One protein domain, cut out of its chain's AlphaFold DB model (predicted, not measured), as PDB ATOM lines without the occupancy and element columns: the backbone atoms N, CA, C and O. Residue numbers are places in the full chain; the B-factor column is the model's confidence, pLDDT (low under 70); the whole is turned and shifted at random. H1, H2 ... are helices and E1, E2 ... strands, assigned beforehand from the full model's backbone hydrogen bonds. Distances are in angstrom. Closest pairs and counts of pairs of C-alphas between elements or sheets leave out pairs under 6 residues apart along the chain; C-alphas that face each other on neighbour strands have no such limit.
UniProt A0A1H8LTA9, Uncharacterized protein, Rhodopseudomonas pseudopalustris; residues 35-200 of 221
ATOM      1  N   CYS A  35      12.302   7.645 -22.280       65.25
ATOM      2  CA  CYS A  35      12.992   8.664 -23.046       65.25
ATOM      3  C   CYS A  35      14.490   8.643 -22.729       65.25
ATOM      4  O   CYS A  35      14.967   9.496 -21.970       65.25
ATOM      5  N   PRO A  36      15.243   7.685 -23.301       59.38
ATOM      6  CA  PRO A  36      16.688   7.672 -23.143       59.38
ATOM      7  C   PRO A  36      17.268   8.995 -23.654       59.38
ATOM      8  O   PRO A  36      16.809   9.538 -24.663       59.38
ATOM      9  N   ALA A  37      18.268   9.525 -22.944       52.88
ATOM     10  CA  ALA A  37      18.940  10.761 -23.329       52.88
ATOM     11  C   ALA A  37      19.447  10.645 -24.779       52.88
ATOM     12  O   ALA A  37      20.287   9.803 -25.095       52.88
ATOM     13  N   GLY A  38      18.891  11.464 -25.668       50.91
ATOM     14  CA  GLY A  38      19.083  11.369 -27.110       50.91
ATOM     15  C   GLY A  38      18.324  12.474 -27.842       50.91
ATOM     16  O   GLY A  38      17.550  13.217 -27.237       50.91
ATOM     17  N   ALA A  39      18.544  12.589 -29.155       48.16
ATOM     18  CA  ALA A  39      18.037  13.684 -29.993       48.16
ATOM     19  C   ALA A  39      16.513  13.923 -29.896       48.16
ATOM     20  O   ALA A  39      16.047  15.021 -30.200       48.16
ATOM     21  N   ASP A  40      15.740  12.931 -29.445       54.34
ATOM     22  CA  ASP A  40      14.284  13.006 -29.343       54.34
ATOM     23  C   ASP A  40      13.750  13.901 -28.217       54.34
ATOM     24  O   ASP A  40      12.674  14.492 -28.385       54.34
ATOM     25  N   LEU A  41      14.500  14.071 -27.122       57.00
ATOM     26  CA  LEU A  41      14.135  14.984 -26.031       57.00
ATOM     27  C   LEU A  41      14.776  16.372 -26.130       57.00
ATOM     28  O   LEU A  41      14.370  17.252 -25.371       57.00
ATOM     29  N   ALA A  42      15.699  16.582 -27.074       66.62
ATOM     30  CA  ALA A  42      16.559  17.764 -27.147       66.62
ATOM     31  C   ALA A  42      15.804  19.094 -26.934       66.62
ATOM     32  O   ALA A  42      15.090  19.597 -27.815       66.62
ATOM     33  N   GLY A  43      16.011  19.693 -25.760       74.06
ATOM     34  CA  GLY A  43      15.454  20.979 -25.339       74.06
ATOM     35  C   GLY A  43      14.186  20.906 -24.479       74.06
ATOM     36  O   GLY A  43      13.648  21.964 -24.147       74.06
ATOM     37  N   LEU A  44      13.699  19.711 -24.129       85.00
ATOM     38  CA  LEU A  44      12.567  19.476 -23.218       85.00
ATOM     39  C   LEU A  44      12.929  18.593 -22.012       85.00
ATOM     40  O   LEU A  44      12.089  18.407 -21.133       85.00
ATOM     41  N   GLU A  45      14.169  18.108 -21.912       85.75
ATOM     42  CA  GLU A  45      14.658  17.313 -20.777       85.75
ATOM     43  C   GLU A  45      14.388  17.990 -19.424       85.75
ATOM     44  O   GLU A  45      13.811  17.338 -18.555       85.75
ATOM     45  N   PRO A  46      14.675  19.299 -19.235       86.44
ATOM     46  CA  PRO A  46      14.435  19.948 -17.945       86.44
ATOM     47  C   PRO A  46      12.949  20.009 -17.567       86.44
ATOM     48  O   PRO A  46      12.610  20.079 -16.388       86.44
ATOM     49  N   VAL A  47      12.053  19.991 -18.561       89.69
ATOM     50  CA  VAL A  47      10.599  19.996 -18.346       89.69
ATOM     51  C   VAL A  47      10.139  18.618 -17.876       89.69
ATOM     52  O   VAL A  47       9.371  18.522 -16.923       89.69
ATOM     53  N   PHE A  48      10.653  17.548 -18.487       89.06
ATOM     54  CA  PHE A  48      10.372  16.183 -18.042       89.06
ATOM     55  C   PHE A  48      10.967  15.871 -16.669       89.06
ATOM     56  O   PHE A  48      10.275  15.272 -15.850       89.06
ATOM     57  N   ASP A  49      12.191  16.323 -16.377       86.50
ATOM     58  CA  ASP A  49      12.764  16.212 -15.029       86.50
ATOM     59  C   ASP A  49      11.873  16.919 -13.998       86.50
ATOM     60  O   ASP A  49      11.683  16.414 -12.890       86.50
ATOM     61  N   ARG A  50      11.275  18.062 -14.363       88.38
ATOM     62  CA  ARG A  50      10.352  18.767 -13.474       88.38
ATOM     63  C   ARG A  50       9.045  18.007 -13.254       88.38
ATOM     64  O   ARG A  50       8.618  17.877 -12.111       88.38
ATOM     65  N   ILE A  51       8.434  17.504 -14.326       91.31
ATOM     66  CA  ILE A  51       7.230  16.664 -14.247       91.31
ATOM     67  C   ILE A  51       7.492  15.456 -13.345       91.31
ATOM     68  O   ILE A  51       6.687  15.163 -12.465       91.31
ATOM     69  N   ALA A  52       8.636  14.796 -13.521       88.06
ATOM     70  CA  ALA A  52       9.028  13.654 -12.713       88.06
ATOM     71  C   ALA A  52       9.140  14.000 -11.221       88.06
ATOM     72  O   ALA A  52       8.553  13.310 -10.392       88.06
ATOM     73  N   GLN A  53       9.843  15.087 -10.889       86.06
ATOM     74  CA  GLN A  53      10.008  15.547  -9.507       86.06
ATOM     75  C   GLN A  53       8.672  15.870  -8.835       86.06
ATOM     76  O   GLN A  53       8.470  15.496  -7.682       86.06
ATOM     77  N   ASP A  54       7.764  16.550  -9.540       86.62
ATOM     78  CA  ASP A  54       6.468  16.930  -8.971       86.62
ATOM     79  C   ASP A  54       5.525  15.734  -8.841       86.62
ATOM     80  O   ASP A  54       4.790  15.653  -7.858       86.62
ATOM     81  N   LEU A  55       5.586  14.766  -9.759       85.44
ATOM     82  CA  LEU A  55       4.880  13.495  -9.605       85.44
ATOM     83  C   LEU A  55       5.410  12.699  -8.412       85.44
ATOM     84  O   LEU A  55       4.616  12.289  -7.571       85.44
ATOM     85  N   ASP A  56       6.729  12.538  -8.282       83.31
ATOM     86  CA  ASP A  56       7.337  11.837  -7.145       83.31
ATOM     87  C   ASP A  56       7.005  12.534  -5.812       83.31
ATOM     88  O   ASP A  56       6.678  11.871  -4.827       83.31
ATOM     89  N   PHE A  57       7.015  13.871  -5.781       82.00
ATOM     90  CA  PHE A  57       6.616  14.649  -4.606       82.00
ATOM     91  C   PHE A  57       5.128  14.493  -4.268       82.00
ATOM     92  O   PHE A  57       4.775  14.333  -3.101       82.00
ATOM     93  N   THR A  58       4.252  14.534  -5.274       79.00
ATOM     94  CA  THR A  58       2.796  14.392  -5.094       79.00
ATOM     95  C   THR A  58       2.447  12.993  -4.602       79.00
ATOM     96  O   THR A  58       1.678  12.846  -3.652       79.00
ATOM     97  N   LEU A  59       3.076  11.973  -5.189       74.19
ATOM     98  CA  LEU A  59       2.942  10.584  -4.771       74.19
ATOM     99  C   LEU A  59       3.396  10.385  -3.320       74.19
ATOM    100  O   LEU A  59       2.675   9.782  -2.530       74.19
ATOM    101  N   ALA A  60       4.551  10.940  -2.938       73.94
ATOM    102  CA  ALA A  60       5.061  10.846  -1.567       73.94
ATOM    103  C   ALA A  60       4.135  11.494  -0.521       73.94
ATOM    104  O   ALA A  60       4.237  11.190   0.664       73.94
ATOM    105  N   ARG A  61       3.238  12.390  -0.946       70.12
ATOM    106  CA  ARG A  61       2.280  13.085  -0.080       70.12
ATOM    107  C   ARG A  61       0.886  12.459  -0.063       70.12
ATOM    108  O   ARG A  61       0.001  13.078   0.514       70.12
ATOM    109  N   GLN A  62       0.685  11.304  -0.709       65.62
ATOM    110  CA  GLN A  62      -0.626  10.650  -0.885       65.62
ATOM    111  C   GLN A  62      -1.694  11.534  -1.555       65.62
ATOM    112  O   GLN A  62      -2.846  11.149  -1.677       65.62
ATOM    113  N   ALA A  63      -1.317  12.696  -2.092       61.19
ATOM    114  CA  ALA A  63      -2.242  13.605  -2.765       61.19
ATOM    115  C   ALA A  63      -2.767  13.032  -4.094       61.19
ATOM    116  O   ALA A  63      -3.694  13.580  -4.675       61.19
ATOM    117  N   LEU A  64      -2.170  11.934  -4.580       64.38
ATOM    118  CA  LEU A  64      -2.691  11.156  -5.701       64.38
ATOM    119  C   LEU A  64      -3.851  10.241  -5.320       64.38
ATOM    120  O   LEU A  64      -4.577   9.856  -6.225       64.38
ATOM    121  N   ASP A  65      -4.102   9.967  -4.039       58.75
ATOM    122  CA  ASP A  65      -5.290   9.210  -3.638       58.75
ATOM    123  C   ASP A  65      -6.566   9.954  -4.066       58.75
ATOM    124  O   ASP A  65      -7.450   9.341  -4.651       58.75
ATOM    125  N   ASP A  66      -6.614  11.285  -3.982       60.88
ATOM    126  CA  ASP A  66      -7.736  12.085  -4.511       60.88
ATOM    127  C   ASP A  66      -7.939  11.927  -6.037       60.88
ATOM    128  O   ASP A  66      -9.038  12.114  -6.563       60.88
ATOM    129  N   PHE A  67      -6.879  11.557  -6.764       60.00
ATOM    130  CA  PHE A  67      -6.875  11.346  -8.216       60.00
ATOM    131  C   PHE A  67      -6.991   9.867  -8.624       60.00
ATOM    132  O   PHE A  67      -7.249   9.584  -9.793       60.00
ATOM    133  N   VAL A  68      -6.771   8.924  -7.700       57.84
ATOM    134  CA  VAL A  68      -6.729   7.468  -7.947       57.84
ATOM    135  C   VAL A  68      -7.912   6.749  -7.283       57.84
ATOM    136  O   VAL A  68      -8.362   5.731  -7.807       57.84
ATOM    137  N   VAL A  69      -8.482   7.296  -6.203       50.94
ATOM    138  CA  VAL A  69      -9.654   6.761  -5.497       50.94
ATOM    139  C   VAL A  69     -10.909   7.006  -6.341       50.94
ATOM    140  O   VAL A  69     -11.476   8.097  -6.399       50.94
ATOM    141  N   GLY A  70     -11.336   5.972  -7.056       51.84
ATOM    142  CA  GLY A  70     -12.607   5.922  -7.771       51.84
ATOM    143  C   GLY A  70     -12.806   4.559  -8.423       51.84
ATOM    144  O   GLY A  70     -11.837   3.922  -8.826       51.84
ATOM    145  N   ASP A  71     -14.060   4.124  -8.554       51.47
ATOM    146  CA  ASP A  71     -14.472   2.805  -9.072       51.47
ATOM    147  C   ASP A  71     -14.206   2.593 -10.585       51.47
ATOM    148  O   ASP A  71     -14.858   1.784 -11.244       51.47
ATOM    149  N   GLY A  72     -13.253   3.320 -11.174       57.59
ATOM    150  CA  GLY A  72     -12.985   3.323 -12.609       57.59
ATOM    151  C   GLY A  72     -11.504   3.446 -12.950       57.59
ATOM    152  O   GLY A  72     -10.681   3.894 -12.152       57.59
ATOM    153  N   ARG A  73     -11.155   3.059 -14.181       73.50
ATOM    154  CA  ARG A  73      -9.804   3.242 -14.722       73.50
ATOM    155  C   ARG A  73      -9.537   4.736 -14.907       73.50
ATOM    156  O   ARG A  73     -10.256   5.398 -15.654       73.50
ATOM    157  N   ARG A  74      -8.511   5.261 -14.231       80.31
ATOM    158  CA  ARG A  74      -8.093   6.670 -14.325       80.31
ATOM    159  C   ARG A  74      -6.716   6.799 -14.957       80.31
ATOM    160  O   ARG A  74      -5.840   5.969 -14.725       80.31
ATOM    161  N   ILE A  75      -6.533   7.858 -15.734       86.06
ATOM    162  CA  ILE A  75      -5.257   8.266 -16.317       86.06
ATOM    163  C   ILE A  75      -4.810   9.528 -15.607       86.06
ATOM    164  O   ILE A  75      -5.494  10.549 -15.667       86.06
ATOM    165  N   VAL A  76      -3.647   9.473 -14.970       88.75
ATOM    166  CA  VAL A  76      -3.014  10.657 -14.387       88.75
ATOM    167  C   VAL A  76      -2.307  11.421 -15.496       88.75
ATOM    168  O   VAL A  76      -1.531  10.850 -16.257       88.75
ATOM    169  N   VAL A  77      -2.554  12.718 -15.607       90.19
ATOM    170  CA  VAL A  77      -1.956  13.566 -16.636       90.19
ATOM    171  C   VAL A  77      -1.159  14.671 -15.966       90.19
ATOM    172  O   VAL A  77      -1.699  15.467 -15.202       90.19
ATOM    173  N   ALA A  78       0.136  14.720 -16.266       91.25
ATOM    174  CA  ALA A  78       1.047  15.734 -15.764       91.25
ATOM    175  C   ALA A  78       1.583  16.569 -16.923       91.25
ATOM    176  O   ALA A  78       2.157  16.040 -17.877       91.25
ATOM    177  N   ILE A  79       1.394  17.881 -16.843       91.12
ATOM    178  CA  ILE A  79       1.666  18.798 -17.946       91.12
ATOM    179  C   ILE A  79       2.533  19.945 -17.454       91.12
ATOM    180  O   ILE A  79       2.264  20.544 -16.411       91.12
ATOM    181  N   SER A  80       3.568  20.278 -18.222       91.25
ATOM    182  CA  SER A  80       4.390  21.452 -17.955       91.25
ATOM    183  C   SER A  80       4.917  22.077 -19.238       91.25
ATOM    184  O   SER A  80       5.225  21.396 -20.218       91.25
ATOM    185  N   ASP A  81       5.045  23.400 -19.208       89.94
ATOM    186  CA  ASP A  81       5.726  24.188 -20.224       89.94
ATOM    187  C   ASP A  81       7.070  24.688 -19.685       89.94
ATOM    188  O   ASP A  81       7.158  25.161 -18.550       89.94
ATOM    189  N   ALA A  82       8.101  24.715 -20.531       87.75
ATOM    190  CA  ALA A  82       9.377  25.374 -20.242       87.75
ATOM    191  C   ALA A  82       9.222  26.824 -19.724       87.75
ATOM    192  O   ALA A  82      10.074  27.340 -19.000       87.75
ATOM    193  N   THR A  83       8.128  27.502 -20.074       86.06
ATOM    194  CA  THR A  83       7.829  28.874 -19.645       86.06
ATOM    195  C   THR A  83       7.171  28.991 -18.263       86.06
ATOM    196  O   THR A  83       7.082  30.108 -17.744       86.06
ATOM    197  N   TRP A  84       6.749  27.886 -17.637       84.56
ATOM    198  CA  TRP A  84       6.010  27.867 -16.364       84.56
ATOM    199  C   TRP A  84       6.887  27.931 -15.102       84.56
ATOM    200  O   TRP A  84       6.383  27.759 -13.993       84.56
ATOM    201  N   ARG A  85       8.192  28.212 -15.235       75.19
ATOM    202  CA  ARG A  85       9.126  28.423 -14.106       75.19
ATOM    203  C   ARG A  85       9.037  27.336 -13.020       75.19
ATOM    204  O   ARG A  85       8.943  27.659 -11.841       75.19
ATOM    205  N   ASN A  86       9.099  26.065 -13.415       76.88
ATOM    206  CA  ASN A  86       8.995  24.900 -12.523       76.88
ATOM    207  C   ASN A  86       7.585  24.620 -11.974       76.88
ATOM    208  O   ASN A  86       7.451  24.009 -10.918       76.88
ATOM    209  N   SER A  87       6.533  25.050 -12.667       83.50
ATOM    210  CA  SER A  87       5.168  24.629 -12.329       83.50
ATOM    211  C   SER A  87       4.778  23.407 -13.155       83.50
ATOM    212  O   SER A  87       5.134  23.309 -14.333       83.50
ATOM    213  N   VAL A  88       4.028  22.497 -12.543       88.00
ATOM    214  CA  VAL A  88       3.420  21.336 -13.197       88.00
ATOM    215  C   VAL A  88       1.949  21.334 -12.819       88.00
ATOM    216  O   VAL A  88       1.608  21.534 -11.655       88.00
ATOM    217  N   MET A  89       1.087  21.131 -13.805       88.06
ATOM    218  CA  MET A  89      -0.322  20.848 -13.566       88.06
ATOM    219  C   MET A  89      -0.491  19.333 -13.554       88.06
ATOM    220  O   MET A  89      -0.091  18.669 -14.513       88.06
ATOM    221  N   ILE A  90      -1.051  18.797 -12.474       86.44
ATOM    222  CA  ILE A  90      -1.375  17.377 -12.331       86.44
ATOM    223  C   ILE A  90      -2.895  17.275 -12.263       86.44
ATOM    224  O   ILE A  90      -3.527  17.948 -11.455       86.44
ATOM    225  N   THR A  91      -3.465  16.461 -13.139       85.00
ATOM    226  CA  THR A  91      -4.900  16.185 -13.203       85.00
ATOM    227  C   THR A  91      -5.120  14.694 -13.458       85.00
ATOM    228  O   THR A  91      -4.163  13.946 -13.683       85.00
ATOM    229  N   SER A  92      -6.366  14.238 -13.421       84.31
ATOM    230  CA  SER A  92      -6.718  12.861 -13.759       84.31
ATOM    231  C   SER A  92      -8.004  12.815 -14.557       84.31
ATOM    232  O   SER A  92      -8.939  13.535 -14.218       84.31
ATOM    233  N   TYR A  93      -8.068  11.897 -15.515       83.38
ATOM    234  CA  TYR A  93      -9.271  11.628 -16.291       83.38
ATOM    235  C   TYR A  93      -9.727  10.197 -16.069       83.38
ATOM    236  O   TYR A  93      -8.911   9.276 -16.045       83.38
ATOM    237  N   GLN A  94     -11.025   9.997 -15.928       80.44
ATOM    238  CA  GLN A  94     -11.648   8.688 -16.001       80.44
ATOM    239  C   GLN A  94     -11.699   8.212 -17.460       80.44
ATOM    240  O   GLN A  94     -11.786   9.000 -18.400       80.44
ATOM    241  N   GLU A  95     -11.673   6.897 -17.669       73.19
ATOM    242  CA  GLU A  95     -11.752   6.281 -19.001       73.19
ATOM    243  C   GLU A  95     -12.984   6.747 -19.801       73.19
ATOM    244  O   GLU A  95     -12.899   6.930 -21.012       73.19
ATOM    245  N   ASN A  96     -14.112   7.010 -19.132       74.56
ATOM    246  CA  ASN A  96     -15.342   7.526 -19.745       74.56
ATOM    247  C   ASN A  96     -15.294   9.028 -20.098       74.56
ATOM    248  O   ASN A  96     -16.168   9.488 -20.834       74.56
ATOM    249  N   GLU A  97     -14.299   9.783 -19.626       75.88
ATOM    250  CA  GLU A  97     -14.092  11.200 -19.967       75.88
ATOM    251  C   GLU A  97     -13.297  11.356 -21.273       75.88
ATOM    252  O   GLU A  97     -13.472  12.338 -21.999       75.88
ATOM    253  N   LEU A  98     -12.505  10.346 -21.652       74.00
ATOM    254  CA  LEU A  98     -11.706  10.381 -22.881       74.00
ATOM    255  C   LEU A  98     -12.550  10.458 -24.165       74.00
ATOM    256  O   LEU A  98     -12.186  11.240 -25.049       74.00
ATOM    257  N   PRO A  99     -13.662   9.705 -24.332       73.44
ATOM    258  CA  PRO A  99     -14.472   9.805 -25.542       73.44
ATOM    259  C   PRO A  99     -15.119  11.192 -25.729       73.44
ATOM    260  O   PRO A  99     -15.018  11.727 -26.837       73.44
ATOM    261  N   PRO A 100     -15.727  11.829 -24.702       75.31
ATOM    262  CA  PRO A 100     -16.171  13.223 -24.781       75.31
ATOM    263  C   PRO A 100     -15.057  14.213 -25.147       75.31
ATOM    264  O   PRO A 100     -15.250  15.017 -26.061       75.31
ATOM    265  N   MET A 101     -13.878  14.123 -24.516       76.31
ATOM    266  CA  MET A 101     -12.723  14.974 -24.847       76.31
ATOM    267  C   MET A 101     -12.276  14.777 -26.296       76.31
ATOM    268  O   MET A 101     -11.985  15.735 -27.012       76.31
ATOM    269  N   GLY A 102     -12.266  13.524 -26.755       72.88
ATOM    270  CA  GLY A 102     -11.954  13.181 -28.132       72.88
ATOM    271  C   GLY A 102     -12.973  13.757 -29.119       72.88
ATOM    272  O   GLY A 102     -12.603  14.287 -30.166       72.88
ATOM    273  N   LYS A 103     -14.264  13.725 -28.782       77.25
ATOM    274  CA  LYS A 103     -15.312  14.334 -29.605       77.25
ATOM    275  C   LYS A 103     -15.155  15.856 -29.686       77.25
ATOM    276  O   LYS A 103     -15.233  16.400 -30.785       77.25
ATOM    277  N   ALA A 104     -14.889  16.528 -28.566       76.19
ATOM    278  CA  ALA A 104     -14.647  17.972 -28.535       76.19
ATOM    279  C   ALA A 104     -13.409  18.358 -29.365       76.19
ATOM    280  O   ALA A 104     -13.462  19.259 -30.201       76.19
ATOM    281  N   ALA A 105     -12.318  17.606 -29.213       77.69
ATOM    282  CA  ALA A 105     -11.099  17.768 -29.995       77.69
ATOM    283  C   ALA A 105     -11.320  17.533 -31.501       77.69
ATOM    284  O   ALA A 105     -10.784  18.273 -32.325       77.69
ATOM    285  N   ARG A 106     -12.131  16.533 -31.875       76.69
ATOM    286  CA  ARG A 106     -12.522  16.287 -33.269       76.69
ATOM    287  C   ARG A 106     -13.339  17.444 -33.835       76.69
ATOM    288  O   ARG A 106     -13.015  17.912 -34.914       76.69
ATOM    289  N   SER A 107     -14.321  17.941 -33.087       79.31
ATOM    290  CA  SER A 107     -15.119  19.100 -33.500       79.31
ATOM    291  C   SER A 107     -14.234  20.317 -33.758       79.31
ATOM    292  O   SER A 107     -14.334  20.933 -34.811       79.31
ATOM    293  N   ALA A 108     -13.297  20.612 -32.851       74.06
ATOM    294  CA  ALA A 108     -12.364  21.725 -33.023       74.06
ATOM    295  C   ALA A 108     -11.478  21.566 -34.274       74.06
ATOM    296  O   ALA A 108     -11.143  22.553 -34.931       74.06
ATOM    297  N   LEU A 109     -11.096  20.330 -34.610       72.06
ATOM    298  CA  LEU A 109     -10.365  20.016 -35.839       72.06
ATOM    299  C   LEU A 109     -11.218  20.217 -37.092       72.06
ATOM    300  O   LEU A 109     -10.729  20.780 -38.072       72.06
ATOM    301  N   ASP A 110     -12.468  19.768 -37.057       74.56
ATOM    302  CA  ASP A 110     -13.400  19.875 -38.177       74.56
ATOM    303  C   ASP A 110     -13.743  21.350 -38.456       74.56
ATOM    304  O   ASP A 110     -13.686  21.789 -39.607       74.56
ATOM    305  N   ASP A 111     -13.964  22.150 -37.409       75.44
ATOM    306  CA  ASP A 111     -14.177  23.600 -37.504       75.44
ATOM    307  C   ASP A 111     -12.956  24.315 -38.108       75.44
ATOM    308  O   ASP A 111     -13.082  25.216 -38.945       75.44
ATOM    309  N   TYR A 112     -11.747  23.890 -37.731       68.75
ATOM    310  CA  TYR A 112     -10.507  24.434 -38.282       68.75
ATOM    311  C   TYR A 112     -10.302  24.085 -39.757       68.75
ATOM    312  O   TYR A 112      -9.846  24.929 -40.534       68.75
ATOM    313  N   ALA A 113     -10.649  22.860 -40.151       66.38
ATOM    314  CA  ALA A 113     -10.606  22.428 -41.542       66.38
ATOM    315  C   ALA A 113     -11.626  23.199 -42.397       66.38
ATOM    316  O   ALA A 113     -11.290  23.661 -43.491       66.38
ATOM    317  N   ALA A 114     -12.840  23.408 -41.878       70.75
ATOM    318  CA  ALA A 114     -13.897  24.166 -42.546       70.75
ATOM    319  C   ALA A 114     -13.534  25.649 -42.758       70.75
ATOM    320  O   ALA A 114     -13.949  26.251 -43.748       70.75
ATOM    321  N   ALA A 115     -12.704  26.229 -41.886       69.06
ATOM    322  CA  ALA A 115     -12.221  27.607 -41.997       69.06
ATOM    323  C   ALA A 115     -11.166  27.832 -43.108       69.06
ATOM    324  O   ALA A 115     -10.628  28.933 -43.233       69.06
ATOM    325  N   GLY A 116     -10.844  26.811 -43.915       56.09
ATOM    326  CA  GLY A 116      -9.927  26.934 -45.054       56.09
ATOM    327  C   GLY A 116      -8.458  27.120 -44.660       56.09
ATOM    328  O   GLY A 116      -7.669  27.638 -45.452       56.09
ATOM    329  N   ALA A 117      -8.077  26.733 -43.438       57.12
ATOM    330  CA  ALA A 117      -6.727  26.929 -42.925       57.12
ATOM    331  C   ALA A 117      -5.708  25.983 -43.611       57.12
ATOM    332  O   ALA A 117      -5.798  24.765 -43.465       57.12
ATOM    333  N   PRO A 118      -4.674  26.510 -44.299       51.06
ATOM    334  CA  PRO A 118      -3.705  25.703 -45.049       51.06
ATOM    335  C   PRO A 118      -2.572  25.122 -44.178       51.06
ATOM    336  O   PRO A 118      -1.603  24.564 -44.692       51.06
ATOM    337  N   ALA A 119      -2.635  25.278 -42.853       53.88
ATOM    338  CA  ALA A 119      -1.562  24.891 -41.947       53.88
ATOM    339  C   ALA A 119      -1.854  23.514 -41.338       53.88
ATOM    340  O   ALA A 119      -2.779  23.356 -40.551       53.88
ATOM    341  N   GLY A 120      -1.040  22.520 -41.706       61.38
ATOM    342  CA  GLY A 120      -1.215  21.128 -41.295       61.38
ATOM    343  C   GLY A 120      -1.406  20.924 -39.788       61.38
ATOM    344  O   GLY A 120      -0.944  21.710 -38.963       61.38
ATOM    345  N   TYR A 121      -2.053  19.813 -39.460       63.34
ATOM    346  CA  TYR A 121      -2.474  19.333 -38.140       63.34
ATOM    347  C   TYR A 121      -1.563  19.697 -36.941       63.34
ATOM    348  O   TYR A 121      -2.040  20.116 -35.887       63.34
ATOM    349  N   ALA A 122      -0.237  19.633 -37.102       63.81
ATOM    350  CA  ALA A 122       0.729  19.997 -36.060       63.81
ATOM    351  C   ALA A 122       0.723  21.497 -35.685       63.81
ATOM    352  O   ALA A 122       0.920  21.846 -34.519       63.81
ATOM    353  N   ASN A 123       0.480  22.390 -36.648       67.81
ATOM    354  CA  ASN A 123       0.379  23.831 -36.400       67.81
ATOM    355  C   ASN A 123      -0.914  24.180 -35.657       67.81
ATOM    356  O   ASN A 123      -0.898  25.065 -34.801       67.81
ATOM    357  N   PHE A 124      -2.002  23.467 -35.959       74.38
ATOM    358  CA  PHE A 124      -3.279  23.611 -35.269       74.38
ATOM    359  C   PHE A 124      -3.159  23.255 -33.784       74.38
ATOM    360  O   PHE A 124      -3.408  24.095 -32.918       74.38
ATOM    361  N   ILE A 125      -2.667  22.047 -33.490       77.75
ATOM    362  CA  ILE A 125      -2.451  21.565 -32.119       77.75
ATOM    363  C   ILE A 125      -1.500  22.497 -31.379       77.75
ATOM    364  O   ILE A 125      -1.806  22.965 -30.284       77.75
ATOM    365  N   GLY A 126      -0.368  22.844 -31.999       79.50
ATOM    366  CA  GLY A 126       0.581  23.781 -31.411       79.50
ATOM    367  C   GLY A 126      -0.046  25.138 -31.065       79.50
ATOM    368  O   GLY A 126       0.399  25.783 -30.116       79.50
ATOM    369  N   GLY A 127      -1.058  25.579 -31.820       80.19
ATOM    370  CA  GLY A 127      -1.769  26.837 -31.596       80.19
ATOM    371  C   GLY A 127      -2.621  26.789 -30.333       80.19
ATOM    372  O   GLY A 127      -2.488  27.672 -29.483       80.19
ATOM    373  N   PHE A 128      -3.413  25.725 -30.181       81.44
ATOM    374  CA  PHE A 128      -4.203  25.460 -28.975       81.44
ATOM    375  C   PHE A 128      -3.314  25.364 -27.732       81.44
ATOM    376  O   PHE A 128      -3.524  26.094 -26.763       81.44
ATOM    377  N   TRP A 129      -2.239  24.574 -27.796       85.62
ATOM    378  CA  TRP A 129      -1.306  24.417 -26.676       85.62
ATOM    379  C   TRP A 129      -0.574  25.708 -26.304       85.62
ATOM    380  O   TRP A 129      -0.385  26.004 -25.124       85.62
ATOM    381  N   ALA A 130      -0.183  26.518 -27.291       86.12
ATOM    382  CA  ALA A 130       0.426  27.818 -27.025       86.12
ATOM    383  C   ALA A 130      -0.565  28.810 -26.391       86.12
ATOM    384  O   ALA A 130      -0.168  29.608 -25.538       86.12
ATOM    385  N   ALA A 131      -1.837  28.779 -26.801       84.31
ATOM    386  CA  ALA A 131      -2.887  29.615 -26.225       84.31
ATOM    387  C   ALA A 131      -3.180  29.219 -24.771       84.31
ATOM    388  O   ALA A 131      -3.118  30.076 -23.887       84.31
ATOM    389  N   TRP A 132      -3.390  27.925 -24.520       86.12
ATOM    390  CA  TRP A 132      -3.588  27.377 -23.179       86.12
ATOM    391  C   TRP A 132      -2.401  27.681 -22.253       86.12
ATOM    392  O   TRP A 132      -2.579  28.227 -21.164       86.12
ATOM    393  N   SER A 133      -1.164  27.467 -22.711       86.75
ATOM    394  CA  SER A 133       0.022  27.772 -21.902       86.75
ATOM    395  C   SER A 133       0.125  29.256 -21.536       86.75
ATOM    396  O   SER A 133       0.483  29.607 -20.407       86.75
ATOM    397  N   ARG A 134      -0.244  30.161 -22.455       86.56
ATOM    398  CA  ARG A 134      -0.291  31.605 -22.174       86.56
ATOM    399  C   ARG A 134      -1.362  31.954 -21.140       86.56
ATOM    400  O   ARG A 134      -1.118  32.822 -20.294       86.56
ATOM    401  N   PHE A 135      -2.522  31.304 -21.207       84.31
ATOM    402  CA  PHE A 135      -3.587  31.471 -20.222       84.31
ATOM    403  C   PHE A 135      -3.106  31.057 -18.827       84.31
ATOM    404  O   PHE A 135      -3.123  31.878 -17.907       84.31
ATOM    405  N   VAL A 136      -2.542  29.854 -18.695       84.38
ATOM    406  CA  VAL A 136      -1.973  29.361 -17.433       84.38
ATOM    407  C   VAL A 136      -0.870  30.281 -16.909       84.38
ATOM    408  O   VAL A 136      -0.867  30.660 -15.738       84.38
ATOM    409  N   LYS A 137       0.047  30.722 -17.773       84.38
ATOM    410  CA  LYS A 137       1.113  31.652 -17.382       84.38
ATOM    411  C   LYS A 137       0.563  32.953 -16.792       84.38
ATOM    412  O   LYS A 137       1.169  33.509 -15.876       84.38
ATOM    413  N   THR A 138      -0.559  33.445 -17.314       84.81
ATOM    414  CA  THR A 138      -1.245  34.618 -16.757       84.81
ATOM    415  C   THR A 138      -1.761  34.319 -15.351       84.81
ATOM    416  O   THR A 138      -1.445  35.071 -14.435       84.81
ATOM    417  N   LYS A 139      -2.442  33.184 -15.148       82.69
ATOM    418  CA  LYS A 139      -2.930  32.754 -13.825       82.69
ATOM    419  C   LYS A 139      -1.802  32.650 -12.796       82.69
ATOM    420  O   LYS A 139      -1.908  33.232 -11.720       82.69
ATOM    421  N   LEU A 140      -0.699  31.998 -13.166       83.25
ATOM    422  CA  LEU A 140       0.486  31.852 -12.317       83.25
ATOM    423  C   LEU A 140       1.111  33.204 -11.951       83.25
ATOM    424  O   LEU A 140       1.513  33.415 -10.808       83.25
ATOM    425  N   ARG A 141       1.189  34.141 -12.907       84.31
ATOM    426  CA  ARG A 141       1.684  35.504 -12.646       84.31
ATOM    427  C   ARG A 141       0.807  36.238 -11.632       84.31
ATOM    428  O   ARG A 141       1.335  36.999 -10.829       84.31
ATOM    429  N   ASP A 142      -0.490  35.977 -11.663       85.38
ATOM    430  CA  ASP A 142      -1.473  36.581 -10.767       85.38
ATOM    431  C   ASP A 142      -1.584  35.820  -9.426       85.38
ATOM    432  O   ASP A 142      -2.495  36.078  -8.639       85.38
ATOM    433  N   GLY A 143      -0.667  34.878  -9.154       80.69
ATOM    434  CA  GLY A 143      -0.610  34.105  -7.911       80.69
ATOM    435  C   GLY A 143      -1.696  33.036  -7.779       80.69
ATOM    436  O   GLY A 143      -1.932  32.550  -6.675       80.69
ATOM    437  N   ARG A 144      -2.375  32.679  -8.874       79.62
ATOM    438  CA  ARG A 144      -3.421  31.649  -8.894       79.62
ATOM    439  C   ARG A 144      -2.847  30.305  -9.321       79.62
ATOM    440  O   ARG A 144      -1.938  30.253 -10.153       79.62
ATOM    441  N   ALA A 145      -3.405  29.231  -8.770       69.56
ATOM    442  CA  ALA A 145      -3.095  27.886  -9.224       69.56
ATOM    443  C   ALA A 145      -3.589  27.689 -10.673       69.56
ATOM    444  O   ALA A 145      -4.614  28.260 -11.063       69.56
ATOM    445  N   PRO A 146      -2.835  26.956 -11.504       66.62
ATOM    446  CA  PRO A 146      -3.344  26.452 -12.762       66.62
ATOM    447  C   PRO A 146      -4.267  25.276 -12.464       66.62
ATOM    448  O   PRO A 146      -3.803  24.198 -12.100       66.62
ATOM    449  N   ASP A 147      -5.564  25.514 -12.594       65.25
ATOM    450  CA  ASP A 147      -6.577  24.486 -12.395       65.25
ATOM    451  C   ASP A 147      -6.859  23.769 -13.723       65.25
ATOM    452  O   ASP A 147      -6.703  24.356 -14.800       65.25
ATOM    453  N   SER A 148      -7.274  22.502 -13.646       67.81
ATOM    454  CA  SER A 148      -7.833  21.788 -14.801       67.81
ATOM    455  C   SER A 148      -9.096  22.522 -15.258       67.81
ATOM    456  O   SER A 148      -9.970  22.811 -14.440       67.81
ATOM    457  N   ASP A 149      -9.186  22.843 -16.544       70.44
ATOM    458  CA  ASP A 149     -10.346  23.490 -17.152       70.44
ATOM    459  C   ASP A 149     -10.656  22.881 -18.526       70.44
ATOM    460  O   ASP A 149      -9.867  22.116 -19.079       70.44
ATOM    461  N   GLU A 150     -11.798  23.251 -19.105       74.31
ATOM    462  CA  GLU A 150     -12.240  22.768 -20.421       74.31
ATOM    463  C   GLU A 150     -11.167  22.959 -21.513       74.31
ATOM    464  O   GLU A 150     -11.044  22.155 -22.439       74.31
ATOM    465  N   ALA A 151     -10.333  23.999 -21.399       74.38
ATOM    466  CA  ALA A 151      -9.246  24.229 -22.340       74.38
ATOM    467  C   ALA A 151      -8.117  23.198 -22.181       74.38
ATOM    468  O   ALA A 151      -7.570  22.746 -23.193       74.38
ATOM    469  N   ALA A 152      -7.773  22.802 -20.951       77.25
ATOM    470  CA  ALA A 152      -6.868  21.683 -20.698       77.25
ATOM    471  C   ALA A 152      -7.435  20.371 -21.261       77.25
ATOM    472  O   ALA A 152      -6.703  19.634 -21.927       77.25
ATOM    473  N   ASP A 153      -8.733  20.130 -21.078       82.19
ATOM    474  CA  ASP A 153      -9.392  18.901 -21.514       82.19
ATOM    475  C   ASP A 153      -9.363  18.756 -23.042       82.19
ATOM    476  O   ASP A 153      -8.957  17.722 -23.582       82.19
ATOM    477  N   ILE A 154      -9.713  19.829 -23.760       79.62
ATOM    478  CA  ILE A 154      -9.633  19.888 -25.225       79.62
ATOM    479  C   ILE A 154      -8.190  19.677 -25.691       79.62
ATOM    480  O   ILE A 154      -7.947  18.927 -26.638       79.62
ATOM    481  N   CYS A 155      -7.212  20.302 -25.029       84.62
ATOM    482  CA  CYS A 155      -5.802  20.154 -25.380       84.62
ATOM    483  C   CYS A 155      -5.327  18.698 -25.217       84.62
ATOM    484  O   CYS A 155      -4.694  18.150 -26.129       84.62
ATOM    485  N   VAL A 156      -5.658  18.047 -24.098       85.56
ATOM    486  CA  VAL A 156      -5.331  16.634 -23.844       85.56
ATOM    487  C   VAL A 156      -6.047  15.720 -24.841       85.56
ATOM    488  O   VAL A 156      -5.401  14.855 -25.440       85.56
ATOM    489  N   GLY A 157      -7.337  15.947 -25.101       85.88
ATOM    490  CA  GLY A 157      -8.112  15.203 -26.096       85.88
ATOM    491  C   GLY A 157      -7.519  15.308 -27.504       85.88
ATOM    492  O   GLY A 157      -7.362  14.296 -28.192       85.88
ATOM    493  N   LEU A 158      -7.098  16.514 -27.907       83.69
ATOM    494  CA  LEU A 158      -6.401  16.747 -29.172       83.69
ATOM    495  C   LEU A 158      -5.126  15.914 -29.248       83.69
ATOM    496  O   LEU A 158      -4.894  15.265 -30.264       83.69
ATOM    497  N   LEU A 159      -4.310  15.877 -28.193       84.88
ATOM    498  CA  LEU A 159      -3.099  15.059 -28.179       84.88
ATOM    499  C   LEU A 159      -3.394  13.563 -28.294       84.88
ATOM    500  O   LEU A 159      -2.798  12.900 -29.138       84.88
ATOM    501  N   LEU A 160      -4.323  13.025 -27.510       84.12
ATOM    502  CA  LEU A 160      -4.621  11.589 -27.540       84.12
ATOM    503  C   LEU A 160      -5.110  11.127 -28.918       84.12
ATOM    504  O   LEU A 160      -4.675  10.091 -29.417       84.12
ATOM    505  N   ILE A 161      -5.932  11.942 -29.579       80.50
ATOM    506  CA  ILE A 161      -6.369  11.691 -30.956       80.50
ATOM    507  C   ILE A 161      -5.216  11.771 -31.960       80.50
ATOM    508  O   ILE A 161      -5.171  11.018 -32.932       80.50
ATOM    509  N   SER A 162      -4.306  12.717 -31.750       79.19
ATOM    510  CA  SER A 162      -3.176  12.980 -32.642       79.19
ATOM    511  C   SER A 162      -2.091  11.921 -32.565       79.19
ATOM    512  O   SER A 162      -1.341  11.728 -33.520       79.19
ATOM    513  N   PHE A 163      -1.995  11.260 -31.415       82.69
ATOM    514  CA  PHE A 163      -0.966  10.287 -31.095       82.69
ATOM    515  C   PHE A 163      -1.625   8.949 -30.721       82.69
ATOM    516  O   PHE A 163      -1.545   8.529 -29.567       82.69
ATOM    517  N   PRO A 164      -2.240   8.233 -31.686       81.06
ATOM    518  CA  PRO A 164      -2.982   6.999 -31.409       81.06
ATOM    519  C   PRO A 164      -2.116   5.901 -30.774       81.06
ATOM    520  O   PRO A 164      -2.614   5.097 -29.994       81.06
ATOM    521  N   ALA A 165      -0.805   5.894 -31.038       86.06
ATOM    522  CA  ALA A 165       0.134   4.987 -30.379       86.06
ATOM    523  C   ALA A 165       0.259   5.248 -28.863       86.06
ATOM    524  O   ALA A 165       0.413   4.307 -28.089       86.06
ATOM    525  N   ILE A 166       0.165   6.512 -28.428       87.81
ATOM    526  CA  ILE A 166       0.158   6.874 -27.003       87.81
ATOM    527  C   ILE A 166      -1.141   6.407 -26.352       87.81
ATOM    528  O   ILE A 166      -1.093   5.820 -25.273       87.81
ATOM    529  N   LEU A 167      -2.282   6.602 -27.021       84.75
ATOM    530  CA  LEU A 167      -3.574   6.117 -26.535       84.75
ATOM    531  C   LEU A 167      -3.579   4.587 -26.387       84.75
ATOM    532  O   LEU A 167      -3.874   4.076 -25.314       84.75
ATOM    533  N   ALA A 168      -3.121   3.855 -27.407       86.25
ATOM    534  CA  ALA A 168      -3.007   2.399 -27.341       86.25
ATOM    535  C   ALA A 168      -2.094   1.926 -26.195       86.25
ATOM    536  O   ALA A 168      -2.373   0.910 -25.553       86.25
ATOM    537  N   ARG A 169      -1.013   2.668 -25.908       88.12
ATOM    538  CA  ARG A 169      -0.118   2.372 -24.783       88.12
ATOM    539  C   ARG A 169      -0.795   2.597 -23.432       88.12
ATOM    540  O   ARG A 169      -0.594   1.800 -22.519       88.12
ATOM    541  N   ILE A 170      -1.583   3.660 -23.302       88.00
ATOM    542  CA  ILE A 170      -2.394   3.923 -22.109       88.00
ATOM    543  C   ILE A 170      -3.386   2.771 -21.885       88.00
ATOM    544  O   ILE A 170      -3.431   2.218 -20.785       88.00
ATOM    545  N   ASP A 171      -4.089   2.339 -22.936       85.44
ATOM    546  CA  ASP A 171      -5.046   1.230 -22.866       85.44
ATOM    547  C   ASP A 171      -4.374  -0.097 -22.492       85.44
ATOM    548  O   ASP A 171      -4.943  -0.916 -21.774       85.44
ATOM    549  N   GLU A 172      -3.161  -0.350 -22.988       88.69
ATOM    550  CA  GLU A 172      -2.367  -1.527 -22.626       88.69
ATOM    551  C   GLU A 172      -2.005  -1.538 -21.135       88.69
ATOM    552  O   GLU A 172      -2.231  -2.545 -20.460       88.69
ATOM    553  N   ILE A 173      -1.499  -0.416 -20.610       86.69
ATOM    554  CA  ILE A 173      -1.159  -0.266 -19.187       86.69
ATOM    555  C   ILE A 173      -2.405  -0.490 -18.320       86.69
ATOM    556  O   ILE A 173      -2.360  -1.263 -17.359       86.69
ATOM    557  N   ALA A 174      -3.527   0.126 -18.702       82.94
ATOM    558  CA  ALA A 174      -4.793   0.014 -17.989       82.94
ATOM    559  C   ALA A 174      -5.363  -1.418 -18.018       82.94
ATOM    560  O   ALA A 174      -5.826  -1.926 -16.995       82.94
ATOM    561  N   ARG A 175      -5.290  -2.115 -19.161       82.31
ATOM    562  CA  ARG A 175      -5.689  -3.533 -19.275       82.31
ATOM    563  C   ARG A 175      -4.825  -4.460 -18.425       82.31
ATOM    564  O   ARG A 175      -5.337  -5.458 -17.930       82.31
ATOM    565  N   GLY A 176      -3.555  -4.116 -18.215       80.88
ATOM    566  CA  GLY A 176      -2.658  -4.797 -17.278       80.88
ATOM    567  C   GLY A 176      -2.958  -4.532 -15.794       80.88
ATOM    568  O   GLY A 176      -2.209  -4.996 -14.936       80.88
ATOM    569  N   GLY A 177      -4.017  -3.775 -15.474       76.50
ATOM    570  CA  GLY A 177      -4.431  -3.470 -14.101       76.50
ATOM    571  C   GLY A 177      -3.547  -2.438 -13.400       76.50
ATOM    572  O   GLY A 177      -3.542  -2.367 -12.170       76.50
ATOM    573  N   ALA A 178      -2.761  -1.670 -14.155       80.25
ATOM    574  CA  ALA A 178      -1.912  -0.622 -13.613       80.25
ATOM    575  C   ALA A 178      -2.467   0.764 -13.950       80.25
ATOM    576  O   ALA A 178      -3.132   0.933 -14.970       80.25
ATOM    577  N   THR A 179      -2.174   1.760 -13.113       82.88
ATOM    578  CA  THR A 179      -2.605   3.141 -13.351       82.88
ATOM    579  C   THR A 179      -1.702   3.791 -14.405       82.88
ATOM    580  O   THR A 179      -0.501   3.955 -14.154       82.88
ATOM    581  N   PRO A 180      -2.228   4.151 -15.587       87.19
ATOM    582  CA  PRO A 180      -1.463   4.886 -16.583       87.19
ATOM    583  C   PRO A 180      -1.220   6.336 -16.149       87.19
ATOM    584  O   PRO A 180      -2.106   7.011 -15.624       87.19
ATOM    585  N   ALA A 181      -0.020   6.831 -16.439       89.38
ATOM    586  CA  ALA A 181       0.329   8.240 -16.389       89.38
ATOM    587  C   ALA A 181       0.775   8.740 -17.765       89.38
ATOM    588  O   ALA A 181       1.532   8.069 -18.470       89.38
ATOM    589  N   LEU A 182       0.331   9.942 -18.124       91.62
ATOM    590  CA  LEU A 182       0.730  10.676 -19.316       91.62
ATOM    591  C   LEU A 182       1.483  11.942 -18.900       91.62
ATOM    592  O   LEU A 182       0.899  12.872 -18.348       91.62
ATOM    593  N   ALA A 183       2.777  11.994 -19.200       92.44
ATOM    594  CA  ALA A 183       3.584  13.198 -19.063       92.44
ATOM    595  C   ALA A 183       3.613  13.970 -20.386       92.44
ATOM    596  O   ALA A 183       3.927  13.404 -21.435       92.44
ATOM    597  N   ILE A 184       3.316  15.267 -20.329       91.88
ATOM    598  CA  ILE A 184       3.248  16.164 -21.483       91.88
ATOM    599  C   ILE A 184       4.220  17.321 -21.256       91.88
ATOM    600  O   ILE A 184       3.999  18.188 -20.408       91.88
ATOM    601  N   ALA A 185       5.298  17.340 -22.037       90.44
ATOM    602  CA  ALA A 185       6.286  18.407 -22.021       90.44
ATOM    603  C   ALA A 185       6.096  19.334 -23.222       90.44
ATOM    604  O   ALA A 185       6.033  18.901 -24.376       90.44
ATOM    605  N   LEU A 186       6.049  20.629 -22.933       88.88
ATOM    606  CA  LEU A 186       5.747  21.685 -23.885       88.88
ATOM    607  C   LEU A 186       6.862  22.738 -23.902       88.88
ATOM    608  O   LEU A 186       7.413  23.117 -22.869       88.88
ATOM    609  N   ASN A 187       7.155  23.281 -25.080       88.25
ATOM    610  CA  ASN A 187       7.865  24.547 -25.218       88.25
ATOM    611  C   ASN A 187       7.074  25.468 -26.150       88.25
ATOM    612  O   ASN A 187       7.158  25.370 -27.381       88.25
ATOM    613  N   SER A 188       6.299  26.372 -25.547       85.94
ATOM    614  CA  SER A 188       5.523  27.385 -26.270       85.94
ATOM    615  C   SER A 188       6.330  28.628 -26.648       85.94
ATOM    616  O   SER A 188       5.809  29.482 -27.363       85.94
ATOM    617  N   ALA A 189       7.605  28.749 -26.251       79.62
ATOM    618  CA  ALA A 189       8.415  29.937 -26.548       79.62
ATOM    619  C   ALA A 189       8.619  30.167 -28.059       79.62
ATOM    620  O   ALA A 189       8.872  31.291 -28.487       79.62
ATOM    621  N   GLY A 190       8.463  29.126 -28.883       68.12
ATOM    622  CA  GLY A 190       8.461  29.247 -30.343       68.12
ATOM    623  C   GLY A 190       7.157  29.793 -30.946       68.12
ATOM    624  O   GLY A 190       7.090  29.987 -32.161       68.12
ATOM    625  N   ALA A 191       6.114  30.040 -30.147       72.06
ATOM    626  CA  ALA A 191       4.849  30.606 -30.604       72.06
ATOM    627  C   ALA A 191       4.853  32.142 -30.516       72.06
ATOM    628  O   ALA A 191       4.884  32.743 -29.443       72.06
ATOM    629  N   THR A 192       4.775  32.785 -31.677       66.56
ATOM    630  CA  THR A 192       4.688  34.242 -31.864       66.56
ATOM    631  C   THR A 192       3.327  34.617 -32.455       66.56
ATOM    632  O   THR A 192       2.661  33.747 -33.019       66.56
ATOM    633  N   PRO A 193       2.922  35.904 -32.431       58.84
ATOM    634  CA  PRO A 193       1.668  36.342 -33.052       58.84
ATOM    635  C   PRO A 193       1.543  36.006 -34.547       58.84
ATOM    636  O   PRO A 193       0.437  35.950 -35.065       58.84
ATOM    637  N   ARG A 194       2.666  35.788 -35.249       65.69
ATOM    638  CA  ARG A 194       2.699  35.511 -36.696       65.69
ATOM    639  C   ARG A 194       3.022  34.059 -37.047       65.69
ATOM    640  O   ARG A 194       2.953  33.690 -38.214       65.69
ATOM    641  N   ARG A 195       3.446  33.242 -36.078       65.56
ATOM    642  CA  ARG A 195       3.889  31.867 -36.331       65.56
ATOM    643  C   ARG A 195       3.842  31.034 -35.067       65.56
ATOM    644  O   ARG A 195       4.455  31.403 -34.069       65.56
ATOM    645  N   VAL A 196       3.231  29.862 -35.158       70.06
ATOM    646  CA  VAL A 196       3.254  28.867 -34.091       70.06
ATOM    647  C   VAL A 196       4.348  27.839 -34.386       70.06
ATOM    648  O   VAL A 196       4.237  27.069 -35.331       70.06
ATOM    649  N   LYS A 197       5.436  27.846 -33.603       74.06
ATOM    650  CA  LYS A 197       6.443  26.766 -33.558       74.06
ATOM    651  C   LYS A 197       6.516  26.167 -32.157       74.06
ATOM    652  O   LYS A 197       7.544  26.221 -31.486       74.06
ATOM    653  N   CYS A 198       5.386  25.669 -31.693       79.75
ATOM    654  CA  CYS A 198       5.319  24.938 -30.444       79.75
ATOM    655  C   CYS A 198       6.042  23.584 -30.592       79.75
ATOM    656  O   CYS A 198       5.898  22.926 -31.623       79.75
ATOM    657  N   LYS A 199       6.824  23.172 -29.586       84.62
ATOM    658  CA  LYS A 199       7.320  21.790 -29.473       84.62
ATOM    659  C   LYS A 199       6.547  21.078 -28.372       84.62
ATOM    660  O   LYS A 199       6.447  21.617 -27.273       84.62
ATOM    661  N   ILE A 200       6.049  19.883 -28.665       85.69
ATOM    662  CA  ILE A 200       5.305  19.045 -27.719       85.69
ATOM    663  C   ILE A 200       5.904  17.646 -27.757       85.69
ATOM    664  O   ILE A 200       6.175  17.117 -28.837       85.69
TER     665      ILE A 200
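What this domain is: This is residues 35 to 200 of the 221 residues of an uncharacterized protein of Rhodopseudomonas pseudopalustris (UniProt A0A1H8LTA9). A small sheet of three strands is the middle of three layers, with H1 over one face and H4 and H5 over the other. H3 packs on H5, H6 packs by the beginning of E3, and the loop at residues 114 to 120, of which 114 belongs to H3, sticks out. The printed part has 166 residues, with six named helices and three named strands in the order H1 H2 E1 E2 H3 H4 H5 H6 E3. The mixed sheet runs E2 E1 E3; the class is mixed, and the whole is compact, with a radius of gyration of the C-alphas of 16.0 A and spans of 45 by 36 by 32 A.

How they stand to each other: E1, residues 74 to 81, is parallel to E3, residues 180 to 187, at 15 degrees; N 78 and O 182 are within hydrogen-bond range at 2.9 A. E1 forms an antiparallel hairpin with E2, residues 89 to 94; N 77 and O 91 are 2.8 A apart. H1, residues 45 to 60, is on the sheet at a height of 9.2 A, its closest C-alpha pair being Val 47 and Ala 185, 5.9 A. On the opposite face H5, residues 150 to 162, touches H3, residues 98 to 114, about perpendicular at 83 degrees; the closest C-alphas are Met 101 and Gly 157, 4.8 A. H4, residues 121 to 141, touches H5 with residues 125 to 132 alone, a helical hairpin; the closest C-alphas are Trp 129 and Cys 155, 6.3 A. H6, residues 164 to 175, is on the sheet, while H2, residues 65 to 68, only grazes it. In H1, H3, H4, H5 and H6 every O i to N i+4 pair is within hydrogen-bond range.

Where its parts are: H1 begins at C-alpha 45 (14.658, 17.313, -20.777); H4 is 30.5 A long; E3, 23.4 A, ends at C-alpha 187 (7.865, 24.547, -25.218).

The domain as a whole: The farthest C-alphas, Ala 60 and Gly 116, are 48.7 A apart. The printed part has no cut and no long link. Confidence is under 70 at, among others, residues 35 to 42 and 62 to 72.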